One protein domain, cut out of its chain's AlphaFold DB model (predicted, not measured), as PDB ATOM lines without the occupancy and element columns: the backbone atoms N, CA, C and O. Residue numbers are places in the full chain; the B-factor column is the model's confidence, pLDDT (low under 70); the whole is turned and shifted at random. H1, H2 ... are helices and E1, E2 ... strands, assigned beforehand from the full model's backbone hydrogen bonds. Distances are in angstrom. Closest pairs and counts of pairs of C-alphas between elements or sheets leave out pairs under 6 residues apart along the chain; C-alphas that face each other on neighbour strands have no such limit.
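Overview. This is residues 35 to 91 and 129 to 179 of the 209 residues of the protein "Hypothetical protein" of Rotaria sp. Silwood2 (UniProt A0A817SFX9). A small four-stranded antiparallel sheet, E2, E3, E1, E6, forms a wall with H1 and H2 over one face, H1 over the E2 and E3 half and H2 over E1. The short H3 grazes the sheet and packs on residues 141 to 142 of H2, the small hairpin of E4 and E5 has the element centres farthest from the mean of the C-alphas, and residues 35 to 48, a stretch with no named element, have their C-alphas 12 to 22 A from that mean. The printed part has 108 residues, with three named helices and six named strands in the order E1 H1 E2 E3 H2 E4 E5 H3 E6, and its class is mixed, helices and strands. It is compact, with a radius of gyration of the C-alphas of 13.8 A and spans of 37 by 31 by 19 A.

Arrangement. Start at the inner strand E1, residues 49 to 52. On one side is the edge strand E6, residues 175 to 178, antiparallel, with N 50 and O 177 2.8 A apart. On the other side is E3, residues 85 to 88, antiparallel, with N 87 and O 49 2.9 A apart. E3 and the edge strand E2, residues 77 to 79, form a hairpin, with N 79 and O 86 2.8 A apart. H1, residues 59 to 72, is on the sheet at a height of 10.9 A and runs along the strands, over E3 and only just over E2, with 3 C-alphas on it; its closest C-alpha pair with E2 is Leu 70 and Ile 78, 7.5 A. E1, H1 and E2 make a split strand-helix-strand unit, two strands running the same way with E3 between them, and its crossover is right-handed. H2, residues 130 to 143, lies on the same face, over E1 at a height of 7.3 A, giving two layers, helices on one face of a sheet; its closest C-alpha pair with E1 is Gln 134 and Val 49, 6.0 A. H1 and H2 are only just apart, their closest C-alphas 8.4 A from each other. With residues 141 to 142 alone, H2 touches H3, residues 163 to 169, about perpendicular at 82 degrees; the closest C-alphas are Tyr 142 and Ile 164, 5.8 A. H3 only grazes the sheet, with residues 164 to 168, and is near H1. E4, residues 150 to 152, and E5, residues 155 to 157, form a hairpin, with N 157 and O 150 2.8 A apart; the C-alphas of Thr 61 in H1 and Ile 152 are 6.7 A apart. In H1, H2 and H3 every O i to N i+4 pair is within hydrogen-bond range.

Along the chain. Find C-alpha 49 at (-27.061, 17.707, 26.484), where E1 begins; it is 10.1 A long, as is E6, which ends at C-alpha 178, (-28.644, 21.819, 27.138). H1 begins at C-alpha 59, (-39.413, 0.675, 25.404), and both H1 and H2 measure 19.9 A. H3 is 10.2 A long and E3 9.7 A.

Size, cuts and confidence. The farthest C-alphas, Thr 129 and Gly 154, are 40.9 A apart. Residues 92 to 128 are not printed, and C-alphas 91 and 129 stand 13.1 A apart across this cut. Of the links printed whole, none is long. Confidence is low, pLDDT under 70, at residues 35 to 47 and 74 to 91.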
ATOM      1  N   ASN A  35     -44.018  18.018  36.541       30.03
ATOM      2  CA  ASN A  35     -43.392  19.356  36.450       30.03
ATOM      3  C   ASN A  35     -42.343  19.700  37.526       30.03
ATOM      4  O   ASN A  35     -41.673  20.718  37.392       30.03
ATOM      5  N   ARG A  36     -42.139  18.878  38.568       29.91
ATOM      6  CA  ARG A  36     -41.146  19.172  39.633       29.91
ATOM      7  C   ARG A  36     -39.948  18.223  39.696       29.91
ATOM      8  O   ARG A  36     -38.992  18.502  40.411       29.91
ATOM      9  N   LEU A  37     -39.953  17.142  38.917       28.16
ATOM     10  CA  LEU A  37     -38.887  16.134  38.955       28.16
ATOM     11  C   LEU A  37     -37.628  16.531  38.158       28.16
ATOM     12  O   LEU A  37     -36.544  16.041  38.464       28.16
ATOM     13  N   TRP A  38     -37.733  17.509  37.248       34.88
ATOM     14  CA  TRP A  38     -36.589  18.150  36.577       34.88
ATOM     15  C   TRP A  38     -35.623  18.830  37.553       34.88
ATOM     16  O   TRP A  38     -34.425  18.910  37.298       34.88
ATOM     17  N   LEU A  39     -36.136  19.303  38.691       31.11
ATOM     18  CA  LEU A  39     -35.343  20.040  39.671       31.11
ATOM     19  C   LEU A  39     -34.489  19.119  40.558       31.11
ATOM     20  O   LEU A  39     -33.456  19.569  41.056       31.11
ATOM     21  N   ASN A  40     -34.861  17.837  40.674       28.88
ATOM     22  CA  ASN A  40     -34.290  16.889  41.639       28.88
ATOM     23  C   ASN A  40     -33.481  15.743  41.010       28.88
ATOM     24  O   ASN A  40     -33.042  14.837  41.725       28.88
ATOM     25  N   ALA A  41     -33.240  15.775  39.697       28.22
ATOM     26  CA  ALA A  41     -32.218  14.921  39.107       28.22
ATOM     27  C   ALA A  41     -30.870  15.316  39.727       28.22
ATOM     28  O   ALA A  41     -30.396  16.434  39.529       28.22
ATOM     29  N   HIS A  42     -30.294  14.425  40.535       31.98
ATOM     30  CA  HIS A  42     -28.964  14.617  41.093       31.98
ATOM     31  C   HIS A  42     -27.983  14.754  39.926       31.98
ATOM     32  O   HIS A  42     -27.728  13.811  39.168       31.98
ATOM     33  N   THR A  43     -27.514  15.983  39.743       36.28
ATOM     34  CA  THR A  43     -26.570  16.401  38.718       36.28
ATOM     35  C   THR A  43     -25.194  15.879  39.106       36.28
ATOM     36  O   THR A  43     -24.400  16.611  39.682       36.28
ATOM     37  N   ASN A  44     -24.901  14.610  38.818       38.75
ATOM     38  CA  ASN A  44     -23.496  14.218  38.719       38.75
ATOM     39  C   ASN A  44     -22.892  15.036  37.567       38.75
ATOM     40  O   ASN A  44     -23.442  15.056  36.465       38.75
ATOM     41  N   TYR A  45     -21.825  15.759  37.888       50.28
ATOM     42  CA  TYR A  45     -21.389  17.056  37.358       50.28
ATOM     43  C   TYR A  45     -20.924  17.142  35.890       50.28
ATOM     44  O   TYR A  45     -20.116  18.000  35.556       50.28
ATOM     45  N   GLU A  46     -21.419  16.313  34.975       59.56
ATOM     46  CA  GLU A  46     -20.762  16.163  33.665       59.56
ATOM     47  C   GLU A  46     -21.724  15.984  32.485       59.56
ATOM     48  O   GLU A  46     -21.352  15.438  31.456       59.56
ATOM     49  N   CYS A  47     -22.989  16.364  32.610       66.31
ATOM     50  CA  CYS A  47     -23.967  16.185  31.537       66.31
ATOM     51  C   CYS A  47     -24.086  17.465  30.697       66.31
ATOM     52  O   CYS A  47     -24.490  18.487  31.245       66.31
ATOM     53  N   ASP A  48     -23.796  17.417  29.391       71.25
ATOM     54  CA  ASP A  48     -23.904  18.600  28.523       71.25
ATOM     55  C   ASP A  48     -25.298  18.722  27.889       71.25
ATOM     56  O   ASP A  48     -25.960  19.750  28.034       71.25
ATOM     57  N   VAL A  49     -25.783  17.674  27.213       75.88
ATOM     58  CA  VAL A  49     -27.061  17.707  26.484       75.88
ATOM     59  C   VAL A  49     -28.001  16.610  26.953       75.88
ATOM     60  O   VAL A  49     -27.602  15.492  27.282       75.88
ATOM     61  N   LEU A  50     -29.282  16.954  26.949       80.56
ATOM     62  CA  LEU A  50     -30.381  16.103  27.323       80.56
ATOM     63  C   LEU A  50     -31.294  15.800  26.141       80.56
ATOM     64  O   LEU A  50     -31.918  16.716  25.612       80.56
ATOM     65  N   LEU A  51     -31.470  14.523  25.807       80.62
ATOM     66  CA  LEU A  51     -32.517  14.063  24.891       80.62
ATOM     67  C   LEU A  51     -33.701  13.503  25.700       80.62
ATOM     68  O   LEU A  51     -33.532  12.800  26.701       80.62
ATOM     69  N   THR A  52     -34.931  13.814  25.300       79.50
ATOM     70  CA  THR A  52     -36.119  13.283  25.984       79.50
ATOM     71  C   THR A  52     -37.138  12.699  25.029       79.50
ATOM     72  O   THR A  52     -37.395  13.247  23.958       79.50
ATOM     73  N   PHE A  53     -37.750  11.606  25.474       81.81
ATOM     74  CA  PHE A  53     -38.810  10.887  24.783       81.81
ATOM     75  C   PHE A  53     -40.169  11.221  25.434       81.81
ATOM     76  O   PHE A  53     -40.236  11.449  26.650       81.81
ATOM     77  N   PRO A  54     -41.259  11.314  24.658       81.19
ATOM     78  CA  PRO A  54     -42.625  11.360  25.170       81.19
ATOM     79  C   PRO A  54     -42.976  10.174  26.082       81.19
ATOM     80  O   PRO A  54     -42.420   9.090  25.969       81.19
ATOM     81  N   THR A  55     -43.959  10.366  26.965       74.06
ATOM     82  CA  THR A  55     -44.343   9.379  27.994       74.06
ATOM     83  C   THR A  55     -45.084   8.149  27.463       74.06
ATOM     84  O   THR A  55     -45.354   7.243  28.238       74.06
ATOM     85  N   ARG A  56     -45.471   8.137  26.183       74.62
ATOM     86  CA  ARG A  56     -46.278   7.073  25.553       74.62
ATOM     87  C   ARG A  56     -45.479   6.216  24.565       74.62
ATOM     88  O   ARG A  56     -46.081   5.563  23.725       74.62
ATOM     89  N   ILE A  57     -44.153   6.300  24.596       79.50
ATOM     90  CA  ILE A  57     -43.297   5.579  23.653       79.50
ATOM     91  C   ILE A  57     -42.944   4.211  24.208       79.50
ATOM     92  O   ILE A  57     -42.612   4.094  25.385       79.50
ATOM     93  N   ASP A  58     -42.987   3.212  23.332       80.12
ATOM     94  CA  ASP A  58     -42.621   1.840  23.655       80.12
ATOM     95  C   ASP A  58     -41.125   1.717  23.958       80.12
ATOM     96  O   ASP A  58     -40.279   2.256  23.236       80.12
ATOM     97  N   ASP A  59     -40.793   0.918  24.969       76.56
ATOM     98  CA  ASP A  59     -39.413   0.675  25.404       76.56
ATOM     99  C   ASP A  59     -38.524   0.172  24.258       76.56
ATOM    100  O   ASP A  59     -37.374   0.590  24.126       76.56
ATOM    101  N   TYR A  60     -39.084  -0.651  23.365       80.12
ATOM    102  CA  TYR A  60     -38.401  -1.134  22.163       80.12
ATOM    103  C   TYR A  60     -37.916   0.011  21.261       80.12
ATOM    104  O   TYR A  60     -36.791  -0.021  20.763       80.12
ATOM    105  N   THR A  61     -38.725   1.061  21.095       81.00
ATOM    106  CA  THR A  61     -38.347   2.233  20.292       81.00
ATOM    107  C   THR A  61     -37.221   3.015  20.962       81.00
ATOM    108  O   THR A  61     -36.307   3.483  20.285       81.00
ATOM    109  N   ILE A  62     -37.250   3.141  22.293       80.75
ATOM    110  CA  ILE A  62     -36.196   3.828  23.054       80.75
ATOM    111  C   ILE A  62     -34.870   3.075  22.917       80.75
ATOM    112  O   ILE A  62     -33.846   3.692  22.625       80.75
ATOM    113  N   ILE A  63     -34.891   1.751  23.093       79.38
ATOM    114  CA  ILE A  63     -33.707   0.893  22.966       79.38
ATOM    115  C   ILE A  63     -33.139   0.981  21.550       79.38
ATOM    116  O   ILE A  63     -31.946   1.228  21.399       79.38
ATOM    117  N   TRP A  64     -33.986   0.901  20.521       84.25
ATOM    118  CA  TRP A  64     -33.538   1.071  19.140       84.25
ATOM    119  C   TRP A  64     -32.847   2.423  18.922       84.25
ATOM    120  O   TRP A  64     -31.779   2.483  18.317       84.25
ATOM    121  N   PHE A  65     -33.408   3.520  19.447       83.19
ATOM    122  CA  PHE A  65     -32.805   4.850  19.286       83.19
ATOM    123  C   PHE A  65     -31.433   4.923  19.946       83.19
ATOM    124  O   PHE A  65     -30.516   5.537  19.401       83.19
ATOM    125  N   LEU A  66     -31.286   4.295  21.111       79.38
ATOM    126  CA  LEU A  66     -30.016   4.214  21.822       79.38
ATOM    127  C   LEU A  66     -28.989   3.400  21.036       79.38
ATOM    128  O   LEU A  66     -27.860   3.855  20.882       79.38
ATOM    129  N   GLU A  67     -29.379   2.251  20.488       78.81
ATOM    130  CA  GLU A  67     -28.512   1.440  19.633       78.81
ATOM    131  C   GLU A  67     -28.056   2.216  18.396       78.81
ATOM    132  O   GLU A  67     -26.868   2.210  18.072       78.81
ATOM    133  N   GLN A  68     -28.965   2.941  17.736       81.75
ATOM    134  CA  GLN A  68     -28.609   3.771  16.585       81.75
ATOM    135  C   GLN A  68     -27.656   4.902  16.966       81.75
ATOM    136  O   GLN A  68     -26.692   5.149  16.248       81.75
ATOM    137  N   LEU A  69     -27.874   5.576  18.097       78.88
ATOM    138  CA  LEU A  69     -26.967   6.628  18.555       78.88
ATOM    139  C   LEU A  69     -25.574   6.078  18.888       78.88
ATOM    140  O   LEU A  69     -24.584   6.686  18.494       78.88
ATOM    141  N   LEU A  70     -25.495   4.921  19.548       76.12
ATOM    142  CA  LEU A  70     -24.226   4.261  19.874       76.12
ATOM    143  C   LEU A  70     -23.472   3.795  18.620       76.12
ATOM    144  O   LEU A  70     -22.249   3.873  18.573       76.12
ATOM    145  N   GLN A  71     -24.187   3.317  17.597       77.62
ATOM    146  CA  GLN A  71     -23.581   2.880  16.336       77.62
ATOM    147  C   GLN A  71     -23.115   4.051  15.470       77.62
ATOM    148  O   GLN A  71     -22.046   3.988  14.867       77.62
ATOM    149  N   LEU A  72     -23.934   5.100  15.366       73.56
ATOM    150  CA  LEU A  72     -23.692   6.216  14.450       73.56
ATOM    151  C   LEU A  72     -22.754   7.271  15.030       73.56
ATOM    152  O   LEU A  72     -22.220   8.085  14.279       73.56
ATOM    153  N   ALA A  73     -22.569   7.277  16.346       70.25
ATOM    154  CA  ALA A  73     -21.723   8.233  17.028       70.25
ATOM    155  C   ALA A  73     -20.916   7.516  18.129       70.25
ATOM    156  O   ALA A  73     -21.248   7.614  19.308       70.25
ATOM    157  N   PRO A  74     -19.865   6.761  17.757       63.81
ATOM    158  CA  PRO A  74     -19.054   5.991  18.707       63.81
ATOM    159  C   PRO A  74     -18.234   6.896  19.626       63.81
ATOM    160  O   PRO A  74     -18.027   6.579  20.795       63.81
ATOM    161  N   ASP A  75     -17.870   8.073  19.123       58.84
ATOM    162  CA  ASP A  75     -17.247   9.132  19.905       58.84
ATOM    163  C   ASP A  75     -18.238   9.742  20.891       58.84
ATOM    164  O   ASP A  75     -17.879  10.733  21.524       58.84
ATOM    165  N   ILE A  76     -19.473   9.186  20.989       63.47
ATOM    166  CA  ILE A  76     -20.540   9.629  21.871       63.47
ATOM    167  C   ILE A  76     -20.779   8.818  23.157       63.47
ATOM    168  O   ILE A  76     -21.440   7.786  23.144       63.47
ATOM    169  N   ARG A  77     -20.372   9.349  24.327       62.12
ATOM    170  CA  ARG A  77     -20.720   8.811  25.653       62.12
ATOM    171  C   ARG A  77     -22.179   9.111  25.990       62.12
ATOM    172  O   ARG A  77     -22.577  10.245  26.276       62.12
ATOM    173  N   ILE A  78     -22.980   8.056  26.003       65.12
ATOM    174  CA  ILE A  78     -24.409   8.107  26.313       65.12
ATOM    175  C   ILE A  78     -24.628   7.461  27.679       65.12
ATOM    176  O   ILE A  78     -24.221   6.328  27.916       65.12
ATOM    177  N   SER A  79     -25.289   8.176  28.587       59.53
ATOM    178  CA  SER A  79     -25.725   7.643  29.877       59.53
ATOM    179  C   SER A  79     -27.246   7.677  29.955       59.53
ATOM    180  O   SER A  79     -27.886   8.731  29.857       59.53
ATOM    181  N   ILE A  80     -27.828   6.494  30.126       59.75
ATOM    182  CA  ILE A  80     -29.269   6.300  30.236       59.75
ATOM    183  C   ILE A  80     -29.644   6.453  31.708       59.75
ATOM    184  O   ILE A  80     -29.271   5.632  32.543       59.75
ATOM    185  N   LYS A  81     -30.404   7.497  32.044       59.31
ATOM    186  CA  LYS A  81     -31.048   7.614  33.355       59.31
ATOM    187  C   LYS A  81     -32.553   7.662  33.175       59.31
ATOM    188  O   LYS A  81     -33.076   8.374  32.315       59.31
ATOM    189  N   TYR A  82     -33.257   6.901  34.010       50.28
ATOM    190  CA  TYR A  82     -34.703   7.012  34.112       50.28
ATOM    191  C   TYR A  82     -35.032   8.371  34.717       50.28
ATOM    192  O   TYR A  82     -34.734   8.636  35.881       50.28
ATOM    193  N   HIS A  83     -35.607   9.213  33.865       51.44
ATOM    194  CA  HIS A  83     -35.519  10.666  33.917       51.44
ATOM    195  C   HIS A  83     -34.106  11.167  33.571       51.44
ATOM    196  O   HIS A  83     -33.227  11.252  34.424       51.44
ATOM    197  N   PHE A  84     -33.969  11.513  32.284       39.66
ATOM    198  CA  PHE A  84     -32.890  12.258  31.630       39.66
ATOM    199  C   PHE A  84     -31.735  11.487  30.991       39.66
ATOM    200  O   PHE A  84     -30.744  11.163  31.636       39.66
ATOM    201  N   THR A  85     -31.823  11.289  29.666       37.75
ATOM    202  CA  THR A  85     -30.682  10.798  28.883       37.75
ATOM    203  C   THR A  85     -29.616  11.878  28.819       37.75
ATOM    204  O   THR A  85     -29.854  12.990  28.365       37.75
ATOM    205  N   THR A  86     -28.446  11.554  29.341       38.09
ATOM    206  CA  THR A  86     -27.273  12.412  29.295       38.09
ATOM    207  C   THR A  86     -26.459  12.005  28.085       38.09
ATOM    208  O   THR A  86     -25.981  10.873  28.019       38.09
ATOM    209  N   VAL A  87     -26.274  12.929  27.159       39.56
ATOM    210  CA  VAL A  87     -25.312  12.794  26.072       39.56
ATOM    211  C   VAL A  87     -24.138  13.707  26.428       39.56
ATOM    212  O   VAL A  87     -24.322  14.920  26.540       39.56
ATOM    213  N   LYS A  88     -22.953  13.143  26.674       43.41
ATOM    214  CA  LYS A  88     -21.713  13.918  26.880       43.41
ATOM    215  C   LYS A  88     -20.766  13.565  25.769       43.41
ATOM    216  O   LYS A  88     -20.558  12.365  25.702       43.41
ATOM    217  N   ASN A  89     -20.189  14.530  25.027       39.94
ATOM    218  CA  ASN A  89     -18.918  14.375  24.277       39.94
ATOM    219  C   ASN A  89     -18.220  15.659  23.928       39.94
ATOM    220  O   ASN A  89     -18.836  16.686  23.666       39.94
ATOM    221  N   LEU A  90     -16.920  15.488  23.753       37.62
ATOM    222  CA  LEU A  90     -16.057  16.368  23.013       37.62
ATOM    223  C   LEU A  90     -15.955  15.869  21.565       37.62
ATOM    224  O   LEU A  90     -15.563  14.734  21.325       37.62
ATOM    225  N   SER A  91     -16.305  16.714  20.602       39.38
ATOM    226  CA  SER A  91     -15.936  16.497  19.203       39.38
ATOM    227  C   SER A  91     -15.542  17.820  18.563       39.38
ATOM    228  O   SER A  91     -15.911  18.896  19.040       39.38
ATOM    229  N   THR A 129     -15.659  25.828  26.971       74.25
ATOM    230  CA  THR A 129     -16.717  26.278  27.880       74.25
ATOM    231  C   THR A 129     -17.886  25.296  27.877       74.25
ATOM    232  O   THR A 129     -18.082  24.524  26.936       74.25
ATOM    233  N   SER A 130     -18.708  25.327  28.931       73.06
ATOM    234  CA  SER A 130     -19.920  24.499  28.989       73.06
ATOM    235  C   SER A 130     -20.839  24.769  27.802       73.06
ATOM    236  O   SER A 130     -21.355  23.832  27.200       73.06
ATOM    237  N   GLN A 131     -21.002  26.041  27.429       76.56
ATOM    238  CA  GLN A 131     -21.820  26.419  26.287       76.56
ATOM    239  C   GLN A 131     -21.253  25.886  24.962       76.56
ATOM    240  O   GLN A 131     -22.008  25.393  24.123       76.56
ATOM    241  N   GLU A 132     -19.934  25.949  24.768       71.50
ATOM    242  CA  GLU A 132     -19.282  25.432  23.559       71.50
ATOM    243  C   GLU A 132     -19.427  23.916  23.448       71.50
ATOM    244  O   GLU A 132     -19.844  23.432  22.398       71.50
ATOM    245  N   ARG A 133     -19.185  23.169  24.534       74.25
ATOM    246  CA  ARG A 133     -19.399  21.711  24.561       74.25
ATOM    247  C   ARG A 133     -20.844  21.348  24.243       74.25
ATOM    248  O   ARG A 133     -21.100  20.479  23.417       74.25
ATOM    249  N   GLN A 134     -21.804  22.057  24.828       76.56
ATOM    250  CA  GLN A 134     -23.227  21.849  24.550       76.56
ATOM    251  C   GLN A 134     -23.576  22.114  23.085       76.56
ATOM    252  O   GLN A 134     -24.344  21.359  22.487       76.56
ATOM    253  N   SER A 135     -23.005  23.168  22.500       79.38
ATOM    254  CA  SER A 135     -23.182  23.503  21.088       79.38
ATOM    255  C   SER A 135     -22.596  22.423  20.175       79.38
ATOM    256  O   SER A 135     -23.283  21.956  19.268       79.38
ATOM    257  N   ILE A 136     -21.374  21.967  20.472       73.62
ATOM    258  CA  ILE A 136     -20.689  20.860  19.792       73.62
ATOM    259  C   ILE A 136     -21.562  19.602  19.808       73.62
ATOM    260  O   ILE A 136     -21.916  19.076  18.752       73.62
ATOM    261  N   VAL A 137     -21.956  19.139  21.000       75.12
ATOM    262  CA  VAL A 137     -22.750  17.911  21.174       75.12
ATOM    263  C   VAL A 137     -24.081  18.028  20.450       75.12
ATOM    264  O   VAL A 137     -24.524  17.087  19.794       75.12
ATOM    265  N   ARG A 138     -24.728  19.193  20.530       81.62
ATOM    266  CA  ARG A 138     -25.973  19.435  19.809       81.62
ATOM    267  C   ARG A 138     -25.751  19.357  18.302       81.62
ATOM    268  O   ARG A 138     -26.524  18.688  17.631       81.62
ATOM    269  N   HIS A 139     -24.723  20.003  17.762       79.62
ATOM    270  CA  HIS A 139     -24.451  19.950  16.328       79.62
ATOM    271  C   HIS A 139     -24.206  18.511  15.858       79.62
ATOM    272  O   HIS A 139     -24.848  18.070  14.904       79.62
ATOM    273  N   LEU A 140     -23.383  17.752  16.588       78.38
ATOM    274  CA  LEU A 140     -23.165  16.333  16.320       78.38
ATOM    275  C   LEU A 140     -24.467  15.543  16.295       78.38
ATOM    276  O   LEU A 140     -24.750  14.879  15.305       78.38
ATOM    277  N   LEU A 141     -25.279  15.648  17.351       80.56
ATOM    278  CA  LEU A 141     -26.537  14.913  17.467       80.56
ATOM    279  C   LEU A 141     -27.456  15.161  16.269       80.56
ATOM    280  O   LEU A 141     -28.063  14.230  15.748       80.56
ATOM    281  N   TYR A 142     -27.543  16.406  15.800       84.69
ATOM    282  CA  TYR A 142     -28.351  16.747  14.627       84.69
ATOM    283  C   TYR A 142     -27.698  16.315  13.304       84.69
ATOM    284  O   TYR A 142     -28.418  16.058  12.335       84.69
ATOM    285  N   SER A 143     -26.369  16.197  13.263       83.06
ATOM    286  CA  SER A 143     -25.609  15.717  12.104       83.06
ATOM    287  C   SER A 143     -25.666  14.197  11.906       83.06
ATOM    288  O   SER A 143     -25.344  13.727  10.816       83.06
ATOM    289  N   ILE A 144     -26.114  13.436  12.916       84.38
ATOM    290  CA  ILE A 144     -26.264  11.978  12.836       84.38
ATOM    291  C   ILE A 144     -27.252  11.624  11.725       84.38
ATOM    292  O   ILE A 144     -28.448  11.924  11.807       84.38
ATOM    293  N   LYS A 145     -26.739  10.951  10.693       86.56
ATOM    294  CA  LYS A 145     -27.510  10.476   9.545       86.56
ATOM    295  C   LYS A 145     -27.646   8.969   9.574       86.56
ATOM    296  O   LYS A 145     -26.724   8.242   9.926       86.56
ATOM    297  N   ILE A 146     -28.802   8.509   9.128       85.81
ATOM    298  CA  ILE A 146     -29.126   7.092   9.060       85.81
ATOM    299  C   ILE A 146     -28.379   6.456   7.888       85.81
ATOM    300  O   ILE A 146     -28.499   6.902   6.746       85.81
ATOM    301  N   VAL A 147     -27.610   5.408   8.174       79.75
ATOM    302  CA  VAL A 147     -26.746   4.737   7.186       79.75
ATOM    303  C   VAL A 147     -27.499   3.649   6.416       79.75
ATOM    304  O   VAL A 147     -27.194   3.389   5.254       79.75
ATOM    305  N   GLN A 148     -28.519   3.035   7.022       80.06
ATOM    306  CA  GLN A 148     -29.282   1.933   6.430       80.06
ATOM    307  C   GLN A 148     -30.787   2.163   6.565       80.06
ATOM    308  O   GLN A 148     -31.242   2.793   7.514       80.06
ATOM    309  N   LYS A 149     -31.579   1.641   5.621       81.06
ATOM    310  CA  LYS A 149     -33.043   1.689   5.744       81.06
ATOM    311  C   LYS A 149     -33.467   0.847   6.942       81.06
ATOM    312  O   LYS A 149     -33.117  -0.327   7.011       81.06
ATOM    313  N   GLN A 150     -34.231   1.445   7.843       79.62
ATOM    314  CA  GLN A 150     -34.739   0.786   9.041       79.62
ATOM    315  C   GLN A 150     -36.198   1.185   9.262       79.62
ATOM    316  O   GLN A 150     -36.647   2.235   8.796       79.62
ATOM    317  N   GLU A 151     -36.950   0.330   9.944       82.88
ATOM    318  CA  GLU A 151     -38.355   0.559  10.258       82.88
ATOM    319  C   GLU A 151     -38.614   0.202  11.719       82.88
ATOM    320  O   GLU A 151     -38.190  -0.852  12.185       82.88
ATOM    321  N   ILE A 152     -39.307   1.085  12.436       82.31
ATOM    322  CA  ILE A 152     -39.714   0.871  13.831       82.31
ATOM    323  C   ILE A 152     -41.159   1.296  13.956       82.31
ATOM    324  O   ILE A 152     -41.495   2.400  13.530       82.31
ATOM    325  N   ASN A 153     -42.005   0.475  14.571       77.38
ATOM    326  CA  ASN A 153     -43.399   0.834  14.837       77.38
ATOM    327  C   ASN A 153     -44.131   1.383  13.585       77.38
ATOM    328  O   ASN A 153     -44.938   2.307  13.676       77.38
ATOM    329  N   GLY A 154     -43.808   0.856  12.395       79.56
ATOM    330  CA  GLY A 154     -44.366   1.303  11.108       79.56
ATOM    331  C   GLY A 154     -43.791   2.616  10.551       79.56
ATOM    332  O   GLY A 154     -44.246   3.114   9.519       79.56
ATOM    333  N   ILE A 155     -42.797   3.210  11.215       84.31
ATOM    334  CA  ILE A 155     -42.105   4.432  10.795       84.31
ATOM    335  C   ILE A 155     -40.851   4.047  10.021       84.31
ATOM    336  O   ILE A 155     -39.923   3.451  10.562       84.31
ATOM    337  N   LYS A 156     -40.823   4.427   8.744       86.94
ATOM    338  CA  LYS A 156     -39.722   4.125   7.826       86.94
ATOM    339  C   LYS A 156     -38.687   5.239   7.829       86.94
ATOM    340  O   LYS A 156     -38.984   6.360   7.418       86.94
ATOM    341  N   PHE A 157     -37.461   4.884   8.181       86.88
ATOM    342  CA  PHE A 157     -36.301   5.752   8.101       86.88
ATOM    343  C   PHE A 157     -35.544   5.512   6.791       86.88
ATOM    344  O   PHE A 157     -35.184   4.380   6.451       86.88
ATOM    345  N   LYS A 158     -35.309   6.582   6.026       86.62
ATOM    346  CA  LYS A 158     -34.542   6.523   4.774       86.62
ATOM    347  C   LYS A 158     -33.067   6.820   5.034       86.62
ATOM    348  O   LYS A 158     -32.716   7.595   5.920       86.62
ATOM    349  N   ILE A 159     -32.214   6.244   4.192       87.38
ATOM    350  CA  ILE A 159     -30.772   6.508   4.201       87.38
ATOM    351  C   ILE A 159     -30.530   8.008   3.990       87.38
ATOM    352  O   ILE A 159     -31.169   8.633   3.142       87.38
ATOM    353  N   GLY A 160     -29.613   8.577   4.771       85.25
ATOM    354  CA  GLY A 160     -29.209   9.979   4.701       85.25
ATOM    355  C   GLY A 160     -30.099  10.957   5.475       85.25
ATOM    356  O   GLY A 160     -29.735  12.128   5.576       85.25
ATOM    357  N   GLN A 161     -31.225  10.513   6.046       88.88
ATOM    358  CA  GLN A 161     -32.057  11.360   6.908       88.88
ATOM    359  C   GLN A 161     -31.416  11.553   8.286       88.88
ATOM    360  O   GLN A 161     -30.780  10.636   8.807       88.88
ATOM    361  N   SER A 162     -31.603  12.735   8.883       88.94
ATOM    362  CA  SER A 162     -31.163  13.000  10.256       88.94
ATOM    363  C   SER A 162     -32.043  12.236  11.244       88.94
ATOM    364  O   SER A 162     -33.268  12.389  11.241       88.94
ATOM    365  N   LEU A 163     -31.412  11.429  12.098       88.31
ATOM    366  CA  LEU A 163     -32.096  10.597  13.089       88.31
ATOM    367  C   LEU A 163     -32.933  11.452  14.050       88.31
ATOM    368  O   LEU A 163     -34.104  11.168  14.300       88.31
ATOM    369  N   ILE A 164     -32.333  12.532  14.552       88.56
ATOM    370  CA  ILE A 164     -32.957  13.416  15.536       88.56
ATOM    371  C   ILE A 164     -34.073  14.250  14.902       88.56
ATOM    372  O   ILE A 164     -35.164  14.320  15.462       88.56
ATOM    373  N   GLN A 165     -33.845  14.845  13.726       89.56
ATOM    374  CA  GLN A 165     -34.875  15.654  13.060       89.56
ATOM    375  C   GLN A 165     -36.089  14.811  12.670       89.56
ATOM    376  O   GLN A 165     -37.220  15.198  12.956       89.56
ATOM    377  N   HIS A 166     -35.869  13.625  12.097       89.50
ATOM    378  CA  HIS A 166     -36.979  12.746  11.746       89.50
ATOM    379  C   HIS A 166     -37.703  12.216  12.991       89.50
ATOM    380  O   HIS A 166     -38.929  12.110  13.005       89.50
ATOM    381  N   GLY A 167     -36.967  11.952  14.075       88.44
ATOM    382  CA  GLY A 167     -37.557  11.617  15.369       88.44
ATOM    383  C   GLY A 167     -38.467  12.724  15.917       88.44
ATOM    384  O   GLY A 167     -39.513  12.416  16.485       88.44
ATOM    385  N   PHE A 168     -38.133  14.000  15.697       89.75
ATOM    386  CA  PHE A 168     -39.020  15.122  16.024       89.75
ATOM    387  C   PHE A 168     -40.267  15.169  15.139       89.75
ATOM    388  O   PHE A 168     -41.375  15.280  15.661       89.75
ATOM    389  N   GLU A 169     -40.112  15.038  13.819       90.06
ATOM    390  CA  GLU A 169     -41.235  15.029  12.864       90.06
ATOM    391  C   GLU A 169     -42.259  13.937  13.187       90.06
ATOM    392  O   GLU A 169     -43.465  14.125  13.032       90.06
ATOM    393  N   LYS A 170     -41.773  12.783  13.651       88.88
ATOM    394  CA  LYS A 170     -42.589  11.621  14.007       88.88
ATOM    395  C   LYS A 170     -43.035  11.603  15.464       88.88
ATOM    396  O   LYS A 170     -43.646  10.626  15.884       88.88
ATOM    397  N   GLN A 171     -42.750  12.663  16.222       86.12
ATOM    398  CA  GLN A 171     -43.071  12.777  17.647       86.12
ATOM    399  C   GLN A 171     -42.507  11.620  18.486       86.12
ATOM    400  O   GLN A 171     -43.049  11.285  19.535       86.12
ATOM    401  N   LEU A 172     -41.404  11.018  18.040       85.56
ATOM    402  CA  LEU A 172     -40.647  10.032  18.809       85.56
ATOM    403  C   LEU A 172     -39.723  10.722  19.816       85.56
ATOM    404  O   LEU A 172     -39.394  10.168  20.854       85.56
ATOM    405  N   ILE A 173     -39.322  11.961  19.542       86.12
ATOM    406  CA  ILE A 173     -38.491  12.773  20.433       86.12
ATOM    407  C   ILE A 173     -39.298  13.997  20.861       86.12
ATOM    408  O   ILE A 173     -39.959  14.640  20.049       86.12
ATOM    409  N   ARG A 174     -39.241  14.332  22.153       81.75
ATOM    410  CA  ARG A 174     -39.954  15.474  22.734       81.75
ATOM    411  C   ARG A 174     -39.126  16.746  22.660       81.75
ATOM    412  O   ARG A 174     -39.630  17.773  22.227       81.75
ATOM    413  N   GLN A 175     -37.888  16.697  23.144       81.38
ATOM    414  CA  GLN A 175     -36.978  17.844  23.148       81.38
ATOM    415  C   GLN A 175     -35.530  17.415  23.372       81.38
ATOM    416  O   GLN A 175     -35.264  16.409  24.037       81.38
ATOM    417  N   VAL A 176     -34.625  18.239  22.840       83.75
ATOM    418  CA  VAL A 176     -33.186  18.230  23.107       83.75
ATOM    419  C   VAL A 176     -32.867  19.541  23.820       83.75
ATOM    420  O   VAL A 176     -33.051  20.597  23.215       83.75
ATOM    421  N   ILE A 177     -32.415  19.502  25.073       79.19
ATOM    422  CA  ILE A 177     -32.072  20.715  25.833       79.19
ATOM    423  C   ILE A 177     -30.644  20.639  26.383       79.19
ATOM    424  O   ILE A 177     -30.212  19.568  26.804       79.19
ATOM    425  N   PRO A 178     -29.893  21.748  26.393       80.25
ATOM    426  CA  PRO A 178     -28.644  21.819  27.138       80.25
ATOM    427  C   PRO A 178     -28.917  21.774  28.647       80.25
ATOM    428  O   PRO A 178     -29.931  22.289  29.124       80.25
ATOM    429  N   LEU A 179     -28.007  21.172  29.408       76.81
ATOM    430  CA  LEU A 179     -28.076  21.135  30.866       76.81
ATOM    431  C   LEU A 179     -27.185  22.219  31.463       76.81
ATOM    432  O   LEU A 179     -25.978  22.260  31.249       76.81
TER     433      LEU A 179